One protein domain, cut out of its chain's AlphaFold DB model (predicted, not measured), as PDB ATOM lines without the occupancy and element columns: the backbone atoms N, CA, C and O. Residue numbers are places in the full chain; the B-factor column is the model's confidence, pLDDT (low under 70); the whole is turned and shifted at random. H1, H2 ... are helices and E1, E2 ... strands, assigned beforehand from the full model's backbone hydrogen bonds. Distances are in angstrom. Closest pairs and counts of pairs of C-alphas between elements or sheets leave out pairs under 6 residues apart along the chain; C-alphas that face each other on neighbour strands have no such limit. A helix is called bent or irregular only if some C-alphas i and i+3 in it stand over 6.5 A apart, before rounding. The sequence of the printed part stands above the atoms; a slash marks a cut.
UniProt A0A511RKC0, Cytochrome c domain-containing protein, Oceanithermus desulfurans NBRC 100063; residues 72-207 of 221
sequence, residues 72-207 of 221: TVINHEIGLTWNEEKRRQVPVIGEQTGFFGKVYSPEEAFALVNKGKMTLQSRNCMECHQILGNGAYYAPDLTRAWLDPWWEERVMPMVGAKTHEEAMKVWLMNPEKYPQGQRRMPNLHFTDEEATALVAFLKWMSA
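AT A GLANCE: This is residues 72 to 207 of the 221 residues of the protein "Cytochrome c domain-containing protein" of Oceanithermus desulfurans NBRC 100063 (UniProt A0A511RKC0). A long two-stranded hairpin, E1 and E2, stands at one side of a body of helices, with the short H1 at its foot. In that body H5 lies in the middle, between H2, which crosses it nearly at a right angle, and H4, and H3 packs on H4. A long loop, residues 174 to 191, lies on the side of the body away from the hairpin. You have 136 printed residues, with five named helices and two named strands in the order H1, E1, E2, H2, H3, H4, H5; the sheet is E1 - E2, antiparallel, and the class is mixed, helices and strands. The whole is compact, with a radius of gyration of the C-alphas of 14.8 A, and spans 40 by 34 by 29 A.

HOW THE PARTS SIT: Start at the hairpin of E1, residues 76 to 83, and E2, residues 88 to 96, antiparallel at 153 degrees. Within hydrogen-bond range you will find N 79 and O 92 at 2.9 A, and N 94 and O 77 at 2.8 A. The hub is H5, residues 192 to 205, which touches three helices. With residues 200 to 204 alone it touches H1, residues 72 to 75; the closest C-alphas are those of Ile 74 and Trp 204, 5.8 A apart. H5 touches H2, residues 106 to 122, about perpendicular at 78 degrees; the closest C-alphas, of Gly 116 and Leu 198, are 3.8 A apart. H2 touches H1 with residues 106 to 110 alone, the closest C-alphas being those of Thr 72 and Ala 109, 5.6 A. H5 touches H4, residues 164 to 173, at a steep tilt of 55 degrees, opposite ways, with C-alphas 169 and 195 closest at 5.3 A. H4 touches H3, residues 150 to 159, at a steep tilt of 63 degrees, the same way, with C-alphas 156 and 167 closest at 5.1 A. H3 and H5 are apart. H3 is irregular, but only just: C-alphas 153 and 156 are 6.9 A apart. Every O i to N i+4 pair is within hydrogen-bond range in H2, H4 and H5, and 4 of 6 in H3; H1 is too short for one.

IN THESE COORDINATES: Find C-alpha 76 at (29.955, 7.422, 6.806); from there E1 runs 20.3 A, and E2 returns over 25.1 A. H1 begins at C-alpha 72, (29.604, 3.444, 13.467), and measures 5.7 A. H2 is 24.0 A long, H3 12.4 A, H4 14.5 A and H5 19.9 A, ending at C-alpha 205, (18.811, 0.977, 8.663).

THE WHOLE: The C-alphas farthest apart, of Glu 85 and His 189, are 44.7 A apart. The printed part has no cut. The links H2 to H3 and H4 to H5 are long, with 27 and 18 residues. No printed residue is under 70 in pLDDT.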
ATOM      1  N   THR A  72      28.709   2.382  13.950       97.94
ATOM      2  CA  THR A  72      29.604   3.444  13.467       97.94
ATOM      3  C   THR A  72      29.400   3.824  12.001       97.94
ATOM      4  O   THR A  72      29.893   4.871  11.595       97.94
ATOM      5  N   VAL A  73      28.651   3.042  11.213       98.12
ATOM      6  CA  VAL A  73      28.318   3.386   9.818       98.12
ATOM      7  C   VAL A  73      27.584   4.724   9.695       98.12
ATOM      8  O   VAL A  73      27.652   5.358   8.650       98.12
ATOM      9  N   ILE A  74      26.939   5.212  10.765       98.25
ATOM     10  CA  ILE A  74      26.324   6.548  10.772       98.25
ATOM     11  C   ILE A  74      27.345   7.669  10.532       98.25
ATOM     12  O   ILE A  74      26.958   8.740  10.078       98.25
ATOM     13  N   ASN A  75      28.634   7.420  10.794       98.31
ATOM     14  CA  ASN A  75      29.724   8.359  10.534       98.31
ATOM     15  C   ASN A  75      30.154   8.396   9.061       98.31
ATOM     16  O   ASN A  75      31.074   9.139   8.732       98.31
ATOM     17  N   HIS A  76      29.565   7.566   8.201       98.19
ATOM     18  CA  HIS A  76      29.955   7.422   6.806       98.19
ATOM     19  C   HIS A  76      28.831   7.856   5.868       98.19
ATOM     20  O   HIS A  76      27.650   7.885   6.236       98.19
ATOM     21  N   GLU A  77      29.207   8.163   4.634       96.81
ATOM     22  CA  GLU A  77      28.261   8.203   3.526       96.81
ATOM     23  C   GLU A  77      27.705   6.805   3.252       96.81
ATOM     24  O   GLU A  77      28.409   5.795   3.350       96.81
ATOM     25  N   ILE A  78      26.421   6.742   2.917       96.44
ATOM     26  CA  ILE A  78      25.723   5.496   2.610       96.44
ATOM     27  C   ILE A  78      25.057   5.687   1.261       96.44
ATOM     28  O   ILE A  78      24.403   6.701   1.030       96.44
ATOM     29  N   GLY A  79      25.203   4.700   0.388       94.94
ATOM     30  CA  GLY A  79      24.546   4.668  -0.910       94.94
ATOM     31  C   GLY A  79      24.069   3.270  -1.273       94.94
ATOM     32  O   GLY A  79      24.259   2.306  -0.527       94.94
ATOM     33  N   LEU A  80      23.471   3.154  -2.455       94.62
ATOM     34  CA  LEU A  80      23.142   1.881  -3.089       94.62
ATOM     35  C   LEU A  80      23.838   1.800  -4.442       94.62
ATOM     36  O   LEU A  80      23.860   2.769  -5.194       94.62
ATOM     37  N   THR A  81      24.348   0.620  -4.778       93.62
ATOM     38  CA  THR A  81      24.845   0.319  -6.124       93.62
ATOM     39  C   THR A  81      24.227  -0.969  -6.648       93.62
ATOM     40  O   THR A  81      23.825  -1.838  -5.870       93.62
ATOM     41  N   TRP A  82      24.134  -1.106  -7.969       93.06
ATOM     42  CA  TRP A  82      23.724  -2.357  -8.595       93.06
ATOM     43  C   TRP A  82      24.882  -3.356  -8.577       93.06
ATOM     44  O   TRP A  82      25.985  -3.052  -9.024       93.06
ATOM     45  N   ASN A  83      24.634  -4.560  -8.063       94.06
ATOM     46  CA  ASN A  83      25.580  -5.666  -8.128       94.06
ATOM     47  C   ASN A  83      25.110  -6.672  -9.189       94.06
ATOM     48  O   ASN A  83      24.065  -7.304  -9.014       94.06
ATOM     49  N   GLU A  84      25.886  -6.825 -10.265       93.44
ATOM     50  CA  GLU A  84      25.535  -7.695 -11.398       93.44
ATOM     51  C   GLU A  84      25.497  -9.180 -11.021       93.44
ATOM     52  O   GLU A  84      24.574  -9.894 -11.406       93.44
ATOM     53  N   GLU A  85      26.448  -9.645 -10.207       93.12
ATOM     54  CA  GLU A  85      26.532 -11.052  -9.792       93.12
ATOM     55  C   GLU A  85      25.308 -11.475  -8.973       93.12
ATOM     56  O   GLU A  85      24.713 -12.529  -9.198       93.12
ATOM     57  N   LYS A  86      24.897 -10.622  -8.031       89.75
ATOM     58  CA  LYS A  86      23.734 -10.845  -7.166       89.75
ATOM     59  C   LYS A  86      22.419 -10.395  -7.807       89.75
ATOM     60  O   LYS A  86      21.362 -10.661  -7.236       89.75
ATOM     61  N   ARG A  87      22.474  -9.708  -8.956       92.38
ATOM     62  CA  ARG A  87      21.334  -9.142  -9.701       92.38
ATOM     63  C   ARG A  87      20.397  -8.305  -8.823       92.38
ATOM     64  O   ARG A  87      19.174  -8.434  -8.900       92.38
ATOM     65  N   ARG A  88      20.973  -7.486  -7.939       93.06
ATOM     66  CA  ARG A  88      20.232  -6.670  -6.965       93.06
ATOM     67  C   ARG A  88      21.027  -5.448  -6.524       93.06
ATOM     68  O   ARG A  88      22.252  -5.435  -6.620       93.06
ATOM     69  N   GLN A  89      20.332  -4.453  -5.973       93.19
ATOM     70  CA  GLN A  89      20.988  -3.349  -5.273       93.19
ATOM     71  C   GLN A  89      21.618  -3.841  -3.961       93.19
ATOM     72  O   GLN A  89      21.041  -4.675  -3.250       93.19
ATOM     73  N   VAL A  90      22.805  -3.323  -3.655       94.44
ATOM     74  CA  VAL A  90      23.555  -3.574  -2.419       94.44
ATOM     75  C   VAL A  90      23.993  -2.245  -1.797       94.44
ATOM     76  O   VAL A  90      24.261  -1.297  -2.543       94.44
ATOM     77  N   PRO A  91      24.061  -2.148  -0.457       95.31
ATOM     78  CA  PRO A  91      24.578  -0.958   0.205       95.31
ATOM     79  C   PRO A  91      26.070  -0.775  -0.078       95.31
ATOM     80  O   PRO A  91      26.831  -1.743  -0.120       95.31
ATOM     81  N   VAL A  92      26.477   0.479  -0.244       95.31
ATOM     82  CA  VAL A  92      27.878   0.906  -0.305       95.31
ATOM     83  C   VAL A  92      28.140   1.910   0.806       95.31
ATOM     84  O   VAL A  92      27.307   2.776   1.074       95.31
ATOM     85  N   ILE A  93      29.284   1.760   1.467       96.62
ATOM     86  CA  ILE A  93      29.734   2.641   2.544       96.62
ATOM     87  C   ILE A  93      30.870   3.484   1.975       96.62
ATOM     88  O   ILE A  93      31.852   2.931   1.483       96.62
ATOM     89  N   GLY A  94      30.690   4.801   1.994       95.69
ATOM     90  CA  GLY A  94      31.645   5.773   1.479       95.69
ATOM     91  C   GLY A  94      32.572   6.341   2.555       95.69
ATOM     92  O   GLY A  94      32.835   5.722   3.593       95.69
ATOM     93  N   GLU A  95      33.061   7.549   2.286       96.75
ATOM     94  CA  GLU A  95      33.999   8.275   3.142       96.75
ATOM     95  C   GLU A  95      33.401   8.615   4.514       96.75
ATOM     96  O   GLU A  95      32.181   8.668   4.703       96.75
ATOM     97  N   GLN A  96      34.278   8.846   5.495       97.25
ATOM     98  CA  GLN A  96      33.867   9.280   6.827       97.25
ATOM     99  C   GLN A  96      33.535  10.778   6.816       97.25
ATOM    100  O   GLN A  96      34.421  11.621   6.699       97.25
ATOM    101  N   THR A  97      32.260  11.107   6.995       94.81
ATOM    102  CA  THR A  97      31.732  12.482   7.006       94.81
ATOM    103  C   THR A  97      31.223  12.920   8.379       94.81
ATOM    104  O   THR A  97      30.990  14.105   8.618       94.81
ATOM    105  N   GLY A  98      31.099  11.978   9.316       96.31
ATOM    106  CA  GLY A  98      30.457  12.195  10.607       96.31
ATOM    107  C   GLY A  98      28.930  12.191  10.508       96.31
ATOM    108  O   GLY A  98      28.336  11.817   9.499       96.31
ATOM    109  N   PHE A  99      28.285  12.568  11.605       97.62
ATOM    110  CA  PHE A  99      26.837  12.672  11.734       97.62
ATOM    111  C   PHE A  99      26.519  13.919  12.563       97.62
ATOM    112  O   PHE A  99      27.058  14.085  13.656       97.62
ATOM    113  N   PHE A 100      25.723  14.855  12.038       96.88
ATOM    114  CA  PHE A 100      25.549  16.189  12.650       96.88
ATOM    115  C   PHE A 100      26.887  16.884  13.005       96.88
ATOM    116  O   PHE A 100      27.034  17.485  14.069       96.88
ATOM    117  N   GLY A 101      27.896  16.767  12.134       95.38
ATOM    118  CA  GLY A 101      29.213  17.395  12.322       95.38
ATOM    119  C   GLY A 101      30.106  16.756  13.395       95.38
ATOM    120  O   GLY A 101      31.175  17.288  13.684       95.38
ATOM    121  N   LYS A 102      29.700  15.621  13.980       96.81
ATOM    122  CA  LYS A 102      30.485  14.858  14.962       96.81
ATOM    123  C   LYS A 102      30.771  13.447  14.445       96.81
ATOM    124  O   LYS A 102      29.891  12.795  13.896       96.81
ATOM    125  N   VAL A 103      31.981  12.944  14.684       98.00
ATOM    126  CA  VAL A 103      32.294  11.512  14.545       98.00
ATOM    127  C   VAL A 103      32.026  10.824  15.885       98.00
ATOM    128  O   VAL A 103      32.574  11.229  16.908       98.00
ATOM    129  N   TYR A 104      31.166   9.810  15.884       98.12
ATOM    130  CA  TYR A 104      30.750   9.079  17.083       98.12
ATOM    131  C   TYR A 104      31.651   7.871  17.340       98.12
ATOM    132  O   TYR A 104      31.951   7.118  16.406       98.12
ATOM    133  N   SER A 105      32.028   7.642  18.603       98.31
ATOM    134  CA  SER A 105      32.674   6.383  19.006       98.31
ATOM    135  C   SER A 105      31.722   5.187  18.813       98.31
ATOM    136  O   SER A 105      30.510   5.384  18.678       98.31
ATOM    137  N   PRO A 106      32.212   3.933  18.821       98.06
ATOM    138  CA  PRO A 106      31.345   2.755  18.767       98.06
ATOM    139  C   PRO A 106      30.243   2.735  19.837       98.06
ATOM    140  O   PRO A 106      29.094   2.413  19.534       98.06
ATOM    141  N   GLU A 107      30.571   3.117  21.070       98.06
ATOM    142  CA  GLU A 107      29.649   3.157  22.209       98.06
ATOM    143  C   GLU A 107      28.620   4.277  22.047       98.06
ATOM    144  O   GLU A 107      27.425   4.060  22.265       98.06
ATOM    145  N   GLU A 108      29.064   5.461  21.621       98.38
ATOM    146  CA  GLU A 108      28.174   6.599  21.385       98.38
ATOM    147  C   GLU A 108      27.231   6.336  20.204       98.38
ATOM    148  O   GLU A 108      26.036   6.616  20.291       98.38
ATOM    149  N   ALA A 109      27.747   5.757  19.115       98.50
ATOM    150  CA  ALA A 109      26.958   5.390  17.946       98.50
ATOM    151  C   ALA A 109      25.912   4.327  18.302       98.50
ATOM    152  O   ALA A 109      24.750   4.454  17.917       98.50
ATOM    153  N   PHE A 110      26.290   3.311  19.087       98.44
ATOM    154  CA  PHE A 110      25.339   2.330  19.608       98.44
ATOM    155  C   PHE A 110      24.243   2.996  20.443       98.44
ATOM    156  O   PHE A 110      23.062   2.758  20.192       98.44
ATOM    157  N   ALA A 111      24.611   3.841  21.409       98.62
ATOM    158  CA  ALA A 111      23.649   4.511  22.278       98.62
ATOM    159  C   ALA A 111      22.664   5.375  21.474       98.62
ATOM    160  O   ALA A 111      21.453   5.302  21.701       98.62
ATOM    161  N   LEU A 112      23.168   6.136  20.497       98.69
ATOM    162  CA  LEU A 112      22.359   7.006  19.650       98.69
ATOM    163  C   LEU A 112      21.404   6.211  18.753       98.69
ATOM    164  O   LEU A 112      20.202   6.477  18.740       98.69
ATOM    165  N   VAL A 113      21.906   5.200  18.041       98.56
ATOM    166  CA  VAL A 113      21.070   4.380  17.154       98.56
ATOM    167  C   VAL A 113      20.045   3.569  17.952       98.56
ATOM    168  O   VAL A 113      18.882   3.473  17.554       98.56
ATOM    169  N   ASN A 114      20.428   3.028  19.112       98.56
ATOM    170  CA  ASN A 114      19.505   2.323  19.995       98.56
ATOM    171  C   ASN A 114      18.407   3.255  20.529       98.56
ATOM    172  O   ASN A 114      17.241   2.861  20.567       98.56
ATOM    173  N   LYS A 115      18.742   4.503  20.883       98.75
ATOM    174  CA  LYS A 115      17.735   5.507  21.247       98.75
ATOM    175  C   LYS A 115      16.777   5.771  20.088       98.75
ATOM    176  O   LYS A 115      15.574   5.752  20.310       98.75
ATOM    177  N   GLY A 116      17.276   5.898  18.858       98.62
ATOM    178  CA  GLY A 116      16.439   6.064  17.667       98.62
ATOM    179  C   GLY A 116      15.475   4.904  17.438       98.62
ATOM    180  O   GLY A 116      14.288   5.122  17.189       98.62
ATOM    181  N   LYS A 117      15.952   3.666  17.613       98.44
ATOM    182  CA  LYS A 117      15.110   2.463  17.579       98.44
ATOM    183  C   LYS A 117      13.996   2.524  18.630       98.44
ATOM    184  O   LYS A 117      12.839   2.257  18.311       98.44
ATOM    185  N   MET A 118      14.328   2.887  19.869       98.50
ATOM    186  CA  MET A 118      13.345   3.009  20.953       98.50
ATOM    187  C   MET A 118      12.355   4.149  20.702       98.50
ATOM    188  O   MET A 118      11.160   3.979  20.930       98.50
ATOM    189  N   THR A 119      12.813   5.285  20.174       98.44
ATOM    190  CA  THR A 119      11.957   6.403  19.763       98.44
ATOM    191  C   THR A 119      10.935   5.939  18.730       98.44
ATOM    192  O   THR A 119       9.738   6.141  18.936       98.44
ATOM    193  N   LEU A 120      11.384   5.235  17.687       97.94
ATOM    194  CA  LEU A 120      10.516   4.681  16.651       97.94
ATOM    195  C   LEU A 120       9.432   3.760  17.229       97.94
ATOM    196  O   LEU A 120       8.256   3.873  16.878       97.94
ATOM    197  N   GLN A 121       9.826   2.858  18.131       97.38
ATOM    198  CA  GLN A 121       8.911   1.909  18.770       97.38
ATOM    199  C   GLN A 121       7.934   2.613  19.719       97.38
ATOM    200  O   GLN A 121       6.736   2.350  19.680       97.38
ATOM    201  N   SER A 122       8.417   3.558  20.527       97.44
ATOM    202  CA  SER A 122       7.599   4.282  21.511       97.44
ATOM    203  C   SER A 122       6.559   5.208  20.880       97.44
ATOM    204  O   SER A 122       5.530   5.477  21.494       97.44
ATOM    205  N   ARG A 123       6.813   5.705  19.663       96.50
ATOM    206  CA  ARG A 123       5.864   6.522  18.888       96.50
ATOM    207  C   ARG A 123       5.083   5.709  17.856       96.50
ATOM    208  O   ARG A 123       4.369   6.283  17.042       96.50
ATOM    209  N   ASN A 124       5.211   4.384  17.924       95.88
ATOM    210  CA  ASN A 124       4.471   3.410  17.137       95.88
ATOM    211  C   ASN A 124       4.484   3.696  15.626       95.88
ATOM    212  O   ASN A 124       3.468   3.574  14.944       95.88
ATOM    213  N   CYS A 125       5.643   4.092  15.086       97.06
ATOM    214  CA  CYS A 125       5.743   4.502  13.682       97.06
ATOM    215  C   CYS A 125       5.302   3.392  12.711       97.06
ATOM    216  O   CYS A 125       4.827   3.694  11.616       97.06
ATOM    217  N   MET A 126       5.417   2.121  13.115       97.31
ATOM    218  CA  MET A 126       5.006   0.962  12.317       97.31
ATOM    219  C   MET A 126       3.481   0.802  12.143       97.31
ATOM    220  O   MET A 126       3.063   0.029  11.288       97.31
ATOM    221  N   GLU A 127       2.638   1.543  12.875       96.00
ATOM    222  CA  GLU A 127       1.182   1.599  12.607       96.00
ATOM    223  C   GLU A 127       0.834   2.402  11.356       96.00
ATOM    224  O   GLU A 127      -0.286   2.344  10.852       96.00
ATOM    225  N   CYS A 128       1.782   3.183  10.843       96.69
ATOM    226  CA  CYS A 128       1.622   3.893   9.580       96.69
ATOM    227  C   CYS A 128       2.624   3.406   8.542       96.69
ATOM    228  O   CYS A 128       2.253   3.228   7.386       96.69
ATOM    229  N   HIS A 129       3.869   3.195   8.956       97.31
ATOM    230  CA  HIS A 129       4.985   2.846   8.093       97.31
ATOM    231  C   HIS A 129       5.319   1.359   8.141       97.31
ATOM    232  O   HIS A 129       4.945   0.640   9.065       97.31
ATOM    233  N   GLN A 130       6.140   0.938   7.188       97.25
ATOM    234  CA  GLN A 130       6.840  -0.338   7.246       97.25
ATOM    235  C   GLN A 130       8.315  -0.130   7.598       97.25
ATOM    236  O   GLN A 130       8.890   0.926   7.331       97.25
ATOM    237  N   ILE A 131       8.932  -1.150   8.188       96.00
ATOM    238  CA  ILE A 131      10.379  -1.287   8.346       96.00
ATOM    239  C   ILE A 131      10.735  -2.718   7.983       96.00
ATOM    240  O   ILE A 131      10.160  -3.669   8.515       96.00
ATOM    241  N   LEU A 132      11.684  -2.878   7.067       95.06
ATOM    242  CA  LEU A 132      12.024  -4.160   6.453       95.06
ATOM    243  C   LEU A 132      10.777  -4.865   5.887       95.06
ATOM    244  O   LEU A 132      10.642  -6.079   6.021       95.06
ATOM    245  N   GLY A 133       9.826  -4.104   5.332       95.31
ATOM    246  CA  GLY A 133       8.558  -4.614   4.802       95.31
ATOM    247  C   GLY A 133       7.508  -4.992   5.852       95.31
ATOM    248  O   GLY A 133       6.398  -5.373   5.485       95.31
ATOM    249  N   ASN A 134       7.807  -4.869   7.148       96.50
ATOM    250  CA  ASN A 134       6.877  -5.182   8.233       96.50
ATOM    251  C   ASN A 134       6.262  -3.898   8.793       96.50
ATOM    252  O   ASN A 134       6.995  -2.974   9.130       96.50
ATOM    253  N   GLY A 135       4.937  -3.849   8.927       96.81
ATOM    254  CA  GLY A 135       4.198  -2.693   9.446       96.81
ATOM    255  C   GLY A 135       2.928  -2.421   8.643       96.81
ATOM    256  O   GLY A 135       2.453  -3.293   7.911       96.81
ATOM    257  N   ALA A 136       2.374  -1.222   8.786       96.50
ATOM    258  CA  ALA A 136       1.178  -0.792   8.071       96.50
ATOM    259  C   ALA A 136       1.492  -0.175   6.700       96.50
ATOM    260  O   ALA A 136       2.611   0.229   6.415       96.50
ATOM    261  N   TYR A 137       0.464  -0.053   5.858       94.75
ATOM    262  CA  TYR A 137       0.580   0.401   4.462       94.75
ATOM    263  C   TYR A 137       0.081   1.840   4.241       94.75
ATOM    264  O   TYR A 137      -0.175   2.263   3.105       94.75
ATOM    265  N   TYR A 138      -0.127   2.594   5.326       94.50
ATOM    266  CA  TYR A 138      -0.598   3.974   5.236       94.50
ATOM    267  C   TYR A 138       0.509   4.906   4.731       94.50
ATOM    268  O   TYR A 138       0.245   5.790   3.929       94.50
ATOM    269  N   ALA A 139       1.756   4.696   5.117       93.88
ATOM    270  CA  ALA A 139       2.885   5.530   4.738       93.88
ATOM    271  C   ALA A 139       4.013   4.681   4.121       93.88
ATOM    272  O   ALA A 139       3.969   3.453   4.211       93.88
ATOM    273  N   PRO A 140       5.001   5.304   3.449       92.38
ATOM    274  CA  PRO A 140       6.092   4.574   2.806       92.38
ATOM    275  C   PRO A 140       6.927   3.741   3.786       92.38
ATOM    276  O   PRO A 140       7.021   4.062   4.974       92.38
ATOM    277  N   ASP A 141       7.569   2.694   3.270       96.00
ATOM    278  CA  ASP A 141       8.541   1.893   4.014       96.00
ATOM    279  C   ASP A 141       9.800   2.720   4.337       96.00
ATOM    280  O   ASP A 141      10.370   3.389   3.475       96.00
ATOM    281  N   LEU A 142      10.233   2.674   5.597       96.81
ATOM    282  CA  LEU A 142      11.322   3.493   6.123       96.81
ATOM    283  C   LEU A 142      12.704   2.835   6.017       96.81
ATOM    284  O   LEU A 142      13.697   3.438   6.424       96.81
ATOM    285  N   THR A 143      12.809   1.620   5.471       96.69
ATOM    286  CA  THR A 143      14.067   0.851   5.395       96.69
ATOM    287  C   THR A 143      15.178   1.620   4.699       96.69
ATOM    288  O   THR A 143      16.335   1.504   5.087       96.69
ATOM    289  N   ARG A 144      14.827   2.384   3.660       96.62
ATOM    290  CA  ARG A 144      15.756   3.214   2.882       96.62
ATOM    291  C   ARG A 144      15.435   4.700   3.003       96.62
ATOM    292  O   ARG A 144      15.821   5.465   2.129       96.62
ATOM    293  N   ALA A 145      14.735   5.112   4.067       96.00
ATOM    294  CA  ALA A 145      14.274   6.490   4.217       96.00
ATOM    295  C   ALA A 145      15.419   7.497   4.089       96.00
ATOM    296  O   ALA A 145      15.249   8.485   3.398       96.00
ATOM    297  N   TRP A 146      16.589   7.229   4.677       97.12
ATOM    298  CA  TRP A 146      17.765   8.109   4.579       97.12
ATOM    299  C   TRP A 146      18.244   8.342   3.135       97.12
ATOM    300  O   TRP A 146      18.859   9.352   2.840       97.12
ATOM    301  N   LEU A 147      17.979   7.408   2.220       96.19
ATOM    302  CA  LEU A 147      18.438   7.491   0.831       96.19
ATOM    303  C   LEU A 147      17.398   8.103  -0.109       96.19
ATOM    304  O   LEU A 147      17.620   8.128  -1.317       96.19
ATOM    305  N   ASP A 148      16.245   8.529   0.409       93.81
ATOM    306  CA  ASP A 148      15.199   9.105  -0.425       93.81
ATOM    307  C   ASP A 148      15.654  10.475  -0.974       93.81
ATOM    308  O   ASP A 148      15.922  11.386  -0.181       93.81
ATOM    309  N   PRO A 149      15.728  10.664  -2.308       92.06
ATOM    310  CA  PRO A 149      16.133  11.944  -2.897       92.06
ATOM    311  C   PRO A 149      15.184  13.090  -2.520       92.06
ATOM    312  O   PRO A 149      15.560  14.258  -2.595       92.06
ATOM    313  N   TRP A 150      13.971  12.781  -2.044       91.00
ATOM    314  CA  TRP A 150      13.021  13.759  -1.527       91.00
ATOM    315  C   TRP A 150      13.610  14.666  -0.436       91.00
ATOM    316  O   TRP A 150      13.249  15.847  -0.375       91.00
ATOM    317  N   TRP A 151      14.525  14.157   0.398       94.12
ATOM    318  CA  TRP A 151      15.159  14.961   1.445       94.12
ATOM    319  C   TRP A 151      15.962  16.121   0.867       94.12
ATOM    320  O   TRP A 151      15.790  17.255   1.308       94.12
ATOM    321  N   GLU A 152      16.781  15.859  -0.147       93.38
ATOM    322  CA  GLU A 152      17.640  16.866  -0.775       93.38
ATOM    323  C   GLU A 152      16.853  17.745  -1.747       93.38
ATOM    324  O   GLU A 152      16.939  18.972  -1.701       93.38
ATOM    325  N   GLU A 153      16.022  17.130  -2.591       92.69
ATOM    326  CA  GLU A 153      15.301  17.831  -3.654       92.69
ATOM    327  C   GLU A 153      14.157  18.704  -3.132       92.69
ATOM    328  O   GLU A 153      13.806  19.709  -3.757       92.69
ATOM    329  N   ARG A 154      13.522  18.317  -2.014       91.62
ATOM    330  CA  ARG A 154      12.305  18.983  -1.523       91.62
ATOM    331  C   ARG A 154      12.395  19.437  -0.081       91.62
ATOM    332  O   ARG A 154      12.028  20.576   0.195       91.62
ATOM    333  N   VAL A 155      12.837  18.589   0.846       93.88
ATOM    334  CA  VAL A 155      12.764  18.923   2.281       93.88
ATOM    335  C   VAL A 155      13.803  19.959   2.672       93.88
ATOM    336  O   VAL A 155      13.439  20.953   3.290       93.88
ATOM    337  N   MET A 156      15.066  19.777   2.285       95.69
ATOM    338  CA  MET A 156      16.152  20.719   2.567       95.69
ATOM    339  C   MET A 156      15.791  22.170   2.211       95.69
ATOM    340  O   MET A 156      15.817  23.008   3.120       95.69
ATOM    341  N   PRO A 157      15.376  22.501   0.967       95.19
ATOM    342  CA  PRO A 157      14.982  23.869   0.632       95.19
ATOM    343  C   PRO A 157      13.705  24.315   1.359       95.19
ATOM    344  O   PRO A 157      13.585  25.484   1.716       95.19
ATOM    345  N   MET A 158      12.764  23.402   1.614       93.31
ATOM    346  CA  MET A 158      11.501  23.706   2.295       93.31
ATOM    347  C   MET A 158      11.690  24.074   3.771       93.31
ATOM    348  O   MET A 158      10.987  24.949   4.276       93.31
ATOM    349  N   VAL A 159      12.618  23.412   4.466       94.50
ATOM    350  CA  VAL A 159      12.901  23.674   5.886       94.50
ATOM    351  C   VAL A 159      14.076  24.633   6.097       94.50
ATOM    352  O   VAL A 159      14.321  25.041   7.229       94.50
ATOM    353  N   GLY A 160      14.797  24.997   5.032       93.69
ATOM    354  CA  GLY A 160      15.989  25.846   5.099       93.69
ATOM    355  C   GLY A 160      17.207  25.158   5.725       93.69
ATOM    356  O   GLY A 160      18.061  25.839   6.290       93.69
ATOM    357  N   ALA A 161      17.280  23.826   5.657       95.38
ATOM    358  CA  ALA A 161      18.380  23.047   6.221       95.38
ATOM    359  C   ALA A 161      19.613  23.066   5.312       95.38
ATOM    360  O   ALA A 161      19.504  23.078   4.085       95.38
ATOM    361  N   LYS A 162      20.801  23.018   5.924       94.94
ATOM    362  CA  LYS A 162      22.084  22.959   5.197       94.94
ATOM    363  C   LYS A 162      22.600  21.539   5.007       94.94
ATOM    364  O   LYS A 162      23.483  21.318   4.186       94.94
ATOM    365  N   THR A 163      22.077  20.600   5.788       95.69
ATOM    366  CA  THR A 163      22.498  19.198   5.793       95.69
ATOM    367  C   THR A 163      21.291  18.279   5.701       95.69
ATOM    368  O   THR A 163      20.180  18.655   6.090       95.69
ATOM    369  N   HIS A 164      21.520  17.064   5.208       95.69
ATOM    370  CA  HIS A 164      20.502  16.024   5.124       95.69
ATOM    371  C   HIS A 164      19.969  15.668   6.525       95.69
ATOM    372  O   HIS A 164      18.760  15.579   6.743       95.69
ATOM    373  N   GLU A 165      20.866  15.550   7.508       97.56
ATOM    374  CA  GLU A 165      20.534  15.271   8.904       97.56
ATOM    375  C   GLU A 165      19.585  16.317   9.506       97.56
ATOM    376  O   GLU A 165      18.576  15.981  10.137       97.56
ATOM    377  N   GLU A 166      19.902  17.596   9.302       97.38
ATOM    378  CA  GLU A 166      19.092  18.713   9.782       97.38
ATOM    379  C   GLU A 166      17.717  18.732   9.110       97.38
ATOM    380  O   GLU A 166      16.712  18.933   9.795       97.38
ATOM    381  N   ALA A 167      17.656  18.450   7.805       97.38
ATOM    382  CA  ALA A 167      16.402  18.404   7.063       97.38
ATOM    383  C   ALA A 167      15.439  17.361   7.634       97.38
ATOM    384  O   ALA A 167      14.294  17.686   7.961       97.38
ATOM    385  N   MET A 168      15.921  16.129   7.825       97.69
ATOM    386  CA  MET A 168      15.122  15.058   8.416       97.69
ATOM    387  C   MET A 168      14.687  15.399   9.844       97.69
ATOM    388  O   MET A 168      13.519  15.218  10.186       97.69
ATOM    389  N   LYS A 169      15.596  15.926  10.678       97.94
ATOM    390  CA  LYS A 169      15.292  16.272  12.074       97.94
ATOM    391  C   LYS A 169      14.197  17.331  12.177       97.94
ATOM    392  O   LYS A 169      13.212  17.132  12.890       97.94
ATOM    393  N   VAL A 170      14.352  18.445  11.460       97.06
ATOM    394  CA  VAL A 170      13.396  19.562  11.498       97.06
ATOM    395  C   VAL A 170      12.031  19.126  10.972       97.06
ATOM    396  O   VAL A 170      11.008  19.470  11.578       97.06
ATOM    397  N   TRP A 171      12.013  18.324   9.900       96.31
ATOM    398  CA  TRP A 171      10.785  17.755   9.356       96.31
ATOM    399  C   TRP A 171      10.087  16.828  10.355       96.31
ATOM    400  O   TRP A 171       8.904  17.018  10.622       96.31
ATOM    401  N   LEU A 172      10.815  15.890  10.973       96.31
ATOM    402  CA  LEU A 172      10.265  14.953  11.962       96.31
ATOM    403  C   LEU A 172       9.652  15.668  13.169       96.31
ATOM    404  O   LEU A 172       8.621  15.236  13.678       96.31
ATOM    405  N   MET A 173      10.257  16.767  13.623       97.06
ATOM    406  CA  MET A 173       9.729  17.558  14.741       97.06
ATOM    407  C   MET A 173       8.495  18.392  14.364       97.06
ATOM    408  O   MET A 173       7.756  18.827  15.247       97.06
ATOM    409  N   ASN A 174       8.274  18.658  13.073       95.31
ATOM    410  CA  ASN A 174       7.222  19.559  12.603       95.31
ATOM    411  C   ASN A 174       6.521  19.070  11.319       95.31
ATOM    412  O   ASN A 174       6.330  19.875  10.402       95.31
ATOM    413  N   PRO A 175       6.097  17.797  11.209       93.31
ATOM    414  CA  PRO A 175       5.649  17.245   9.931       93.31
ATOM    415  C   PRO A 175       4.418  17.996   9.406       93.31
ATOM    416  O   PRO A 175       4.309  18.278   8.213       93.31
ATOM    417  N   GLU A 176       3.513  18.405  10.297       90.12
ATOM    418  CA  GLU A 176       2.274  19.130   9.981       90.12
ATOM    419  C   GLU A 176       2.475  20.504   9.321       90.12
ATOM    420  O   GLU A 176       1.558  21.005   8.671       90.12
ATOM    421  N   LYS A 177       3.665  21.109   9.460       88.75
ATOM    422  CA  LYS A 177       3.992  22.401   8.836       88.75
ATOM    423  C   LYS A 177       4.307  22.273   7.346       88.75
ATOM    424  O   LYS A 177       4.356  23.286   6.651       88.75
ATOM    425  N   TYR A 178       4.518  21.053   6.858       86.25
ATOM    426  CA  TYR A 178       5.012  20.788   5.514       86.25
ATOM    427  C   TYR A 178       3.958  20.073   4.654       86.25
ATOM    428  O   TYR A 178       3.148  19.308   5.182       86.25
ATOM    429  N   PRO A 179       3.921  20.293   3.327       80.81
ATOM    430  CA  PRO A 179       2.995  19.584   2.449       80.81
ATOM    431  C   PRO A 179       3.297  18.076   2.393       80.81
ATOM    432  O   PRO A 179       4.373  17.672   1.963       80.81
ATOM    433  N   GLN A 180       2.323  17.245   2.772       74.19
ATOM    434  CA  GLN A 180       2.448  15.773   2.809       74.19
ATOM    435  C   GLN A 180       1.494  15.048   1.839       74.19
ATOM    436  O   GLN A 180       1.412  13.823   1.803       74.19
ATOM    437  N   GLY A 181       0.735  15.800   1.037       81.19
ATOM    438  CA  GLY A 181      -0.320  15.244   0.191       81.19
ATOM    439  C   GLY A 181      -1.546  14.802   0.998       81.19
ATOM    440  O   GLY A 181      -1.940  15.455   1.968       81.19
ATOM    441  N   GLN A 182      -2.191  13.718   0.558       83.56
ATOM    442  CA  GLN A 182      -3.437  13.227   1.165       83.56
ATOM    443  C   GLN A 182      -3.213  12.439   2.459       83.56
ATOM    444  O   GLN A 182      -4.097  12.403   3.313       83.56
ATOM    445  N   ARG A 183      -2.045  11.806   2.609       88.38
ATOM    446  CA  ARG A 183      -1.698  11.015   3.789       88.38
ATOM    447  C   ARG A 183      -0.805  11.855   4.688       88.38
ATOM    448  O   ARG A 183       0.253  12.288   4.250       88.38
ATOM    449  N   ARG A 184      -1.263  12.142   5.906       89.19
ATOM    450  CA  ARG A 184      -0.590  13.081   6.811       89.19
ATOM    451  C   ARG A 184      -0.039  12.344   8.020       89.19
ATOM    452  O   ARG A 184      -0.788  11.712   8.757       89.19
ATOM    453  N   MET A 185       1.261  12.474   8.229       94.25
ATOM    454  CA  MET A 185       1.942  12.166   9.470       94.25
ATOM    455  C   MET A 185       1.555  13.219  10.522       94.25
ATOM    456  O   MET A 185       1.775  14.417  10.293       94.25
ATOM    457  N   PRO A 186       0.966  12.800  11.658       92.50
ATOM    458  CA  PRO A 186       0.672  13.699  12.766       92.50
ATOM    459  C   PRO A 186       1.965  14.168  13.439       92.50
ATOM    460  O   PRO A 186       3.013  13.529  13.327       92.50
ATOM    461  N   ASN A 187       1.893  15.269  14.183       94.75
ATOM    462  CA  ASN A 187       2.993  15.664  15.049       94.75
ATOM    463  C   ASN A 187       3.078  14.702  16.245       94.75
ATOM    464  O   ASN A 187       2.166  14.632  17.064       94.75
ATOM    465  N   LEU A 188       4.172  13.942  16.327       95.81
ATOM    466  CA  LEU A 188       4.425  12.974  17.403       95.81
ATOM    467  C   LEU A 188       5.219  13.584  18.571       95.81
ATOM    468  O   LEU A 188       5.637  12.862  19.480       95.81
ATOM    469  N   HIS A 189       5.426  14.906  18.534       95.69
ATOM    470  CA  HIS A 189       6.098  15.706  19.555       95.69
ATOM    471  C   HIS A 189       7.479  15.158  19.937       95.69
ATOM    472  O   HIS A 189       7.817  15.053  21.117       95.69
ATOM    473  N   PHE A 190       8.276  14.784  18.932       97.62
ATOM    474  CA  PHE A 190       9.658  14.368  19.155       97.62
ATOM    475  C   PHE A 190      10.469  15.511  19.765       97.62
ATOM    476  O   PHE A 190      10.426  16.648  19.288       97.62
ATOM    477  N   THR A 191      11.253  15.196  20.793       98.00
ATOM    478  CA  THR A 191      12.304  16.109  21.257       98.00
ATOM    479  C   THR A 191      13.436  16.186  20.228       98.00
ATOM    480  O   THR A 191      13.569  15.313  19.369       98.00
ATOM    481  N   ASP A 192      14.285  17.211  20.326       98.06
ATOM    482  CA  ASP A 192      15.458  17.352  19.447       98.06
ATOM    483  C   ASP A 192      16.375  16.118  19.506       98.06
ATOM    484  O   ASP A 192      16.837  15.618  18.479       98.06
ATOM    485  N   GLU A 193      16.564  15.566  20.707       98.12
ATOM    486  CA  GLU A 193      17.388  14.381  20.930       98.12
ATOM    487  C   GLU A 193      16.745  13.115  20.343       98.12
ATOM    488  O   GLU A 193      17.423  12.311  19.707       98.12
ATOM    489  N   GLU A 194      15.431  12.938  20.516       98.56
ATOM    490  CA  GLU A 194      14.684  11.820  19.929       98.56
ATOM    491  C   GLU A 194      14.694  11.874  18.399       98.56
ATOM    492  O   GLU A 194      14.933  10.855  17.754       98.56
ATOM    493  N   ALA A 195      14.476  13.053  17.813       98.50
ATOM    494  CA  ALA A 195      14.499  13.235  16.367       98.50
ATOM    495  C   ALA A 195      15.906  12.981  15.799       98.50
ATOM    496  O   ALA A 195      16.049  12.232  14.836       98.50
ATOM    497  N   THR A 196      16.953  13.515  16.434       98.69
ATOM    498  CA  THR A 196      18.359  13.255  16.069       98.69
ATOM    499  C   THR A 196      18.679  11.759  16.102       98.69
ATOM    500  O   THR A 196      19.245  11.212  15.152       98.69
ATOM    501  N   ALA A 197      18.283  11.075  17.177       98.81
ATOM    502  CA  ALA A 197      18.500   9.644  17.337       98.81
ATOM    503  C   ALA A 197      17.721   8.823  16.297       98.81
ATOM    504  O   ALA A 197      18.256   7.871  15.729       98.81
ATOM    505  N   LEU A 198      16.474   9.206  16.003       98.69
ATOM    506  CA  LEU A 198      15.650   8.564  14.980       98.69
ATOM    507  C   LEU A 198      16.291   8.674  13.592       98.69
ATOM    508  O   LEU A 198      16.357   7.676  12.879       98.69
ATOM    509  N   VAL A 199      16.835   9.839  13.232       98.69
ATOM    510  CA  VAL A 199      17.594  10.008  11.982       98.69
ATOM    511  C   VAL A 199      18.817   9.088  11.955       98.69
ATOM    512  O   VAL A 199      19.047   8.426  10.944       98.69
ATOM    513  N   ALA A 200      19.553   8.956  13.066       98.75
ATOM    514  CA  ALA A 200      20.697   8.039  13.153       98.75
ATOM    515  C   ALA A 200      20.278   6.582  12.903       98.75
ATOM    516  O   ALA A 200      20.952   5.842  12.184       98.75
ATOM    517  N   PHE A 201      19.138   6.178  13.470       98.69
ATOM    518  CA  PHE A 201      18.570   4.855  13.249       98.69
ATOM    519  C   PHE A 201      18.158   4.637  11.792       98.69
ATOM    520  O   PHE A 201      18.518   3.611  11.222       98.69
ATOM    521  N   LEU A 202      17.478   5.595  11.160       98.56
ATOM    522  CA  LEU A 202      17.089   5.501   9.746       98.56
ATOM    523  C   LEU A 202      18.303   5.477   8.804       98.56
ATOM    524  O   LEU A 202      18.299   4.733   7.818       98.56
ATOM    525  N   LYS A 203      19.362   6.227   9.138       98.44
ATOM    526  CA  LYS A 203      20.657   6.183   8.448       98.44
ATOM    527  C   LYS A 203      21.275   4.787   8.545       98.44
ATOM    528  O   LYS A 203      21.543   4.169   7.519       98.44
ATOM    529  N   TRP A 204      21.405   4.233   9.755       98.31
ATOM    530  CA  TRP A 204      21.922   2.871   9.962       98.31
ATOM    531  C   TRP A 204      21.072   1.797   9.263       98.31
ATOM    532  O   TRP A 204      21.621   0.933   8.580       98.31
ATOM    533  N   MET A 205      19.740   1.880   9.358       97.69
ATOM    534  CA  MET A 205      18.811   0.977   8.663       97.69
ATOM    535  C   MET A 205      19.047   0.967   7.152       97.69
ATOM    536  O   MET A 205      19.066  -0.095   6.529       97.69
ATOM    537  N   SER A 206      19.313   2.140   6.578       97.31
ATOM    538  CA  SER A 206      19.564   2.296   5.148       97.31
ATOM    539  C   SER A 206      20.922   1.758   4.696       97.31
ATOM    540  O   SER A 206      21.145   1.667   3.493       97.31
ATOM    541  N   ALA A 207      21.804   1.348   5.613       97.44
ATOM    542  CA  ALA A 207      23.074   0.687   5.304       97.44
ATOM    543  C   ALA A 207      23.005  -0.851   5.385       97.44
ATOM    544  O   ALA A 207      23.957  -1.528   5.004       97.44
TER     545      ALA A 207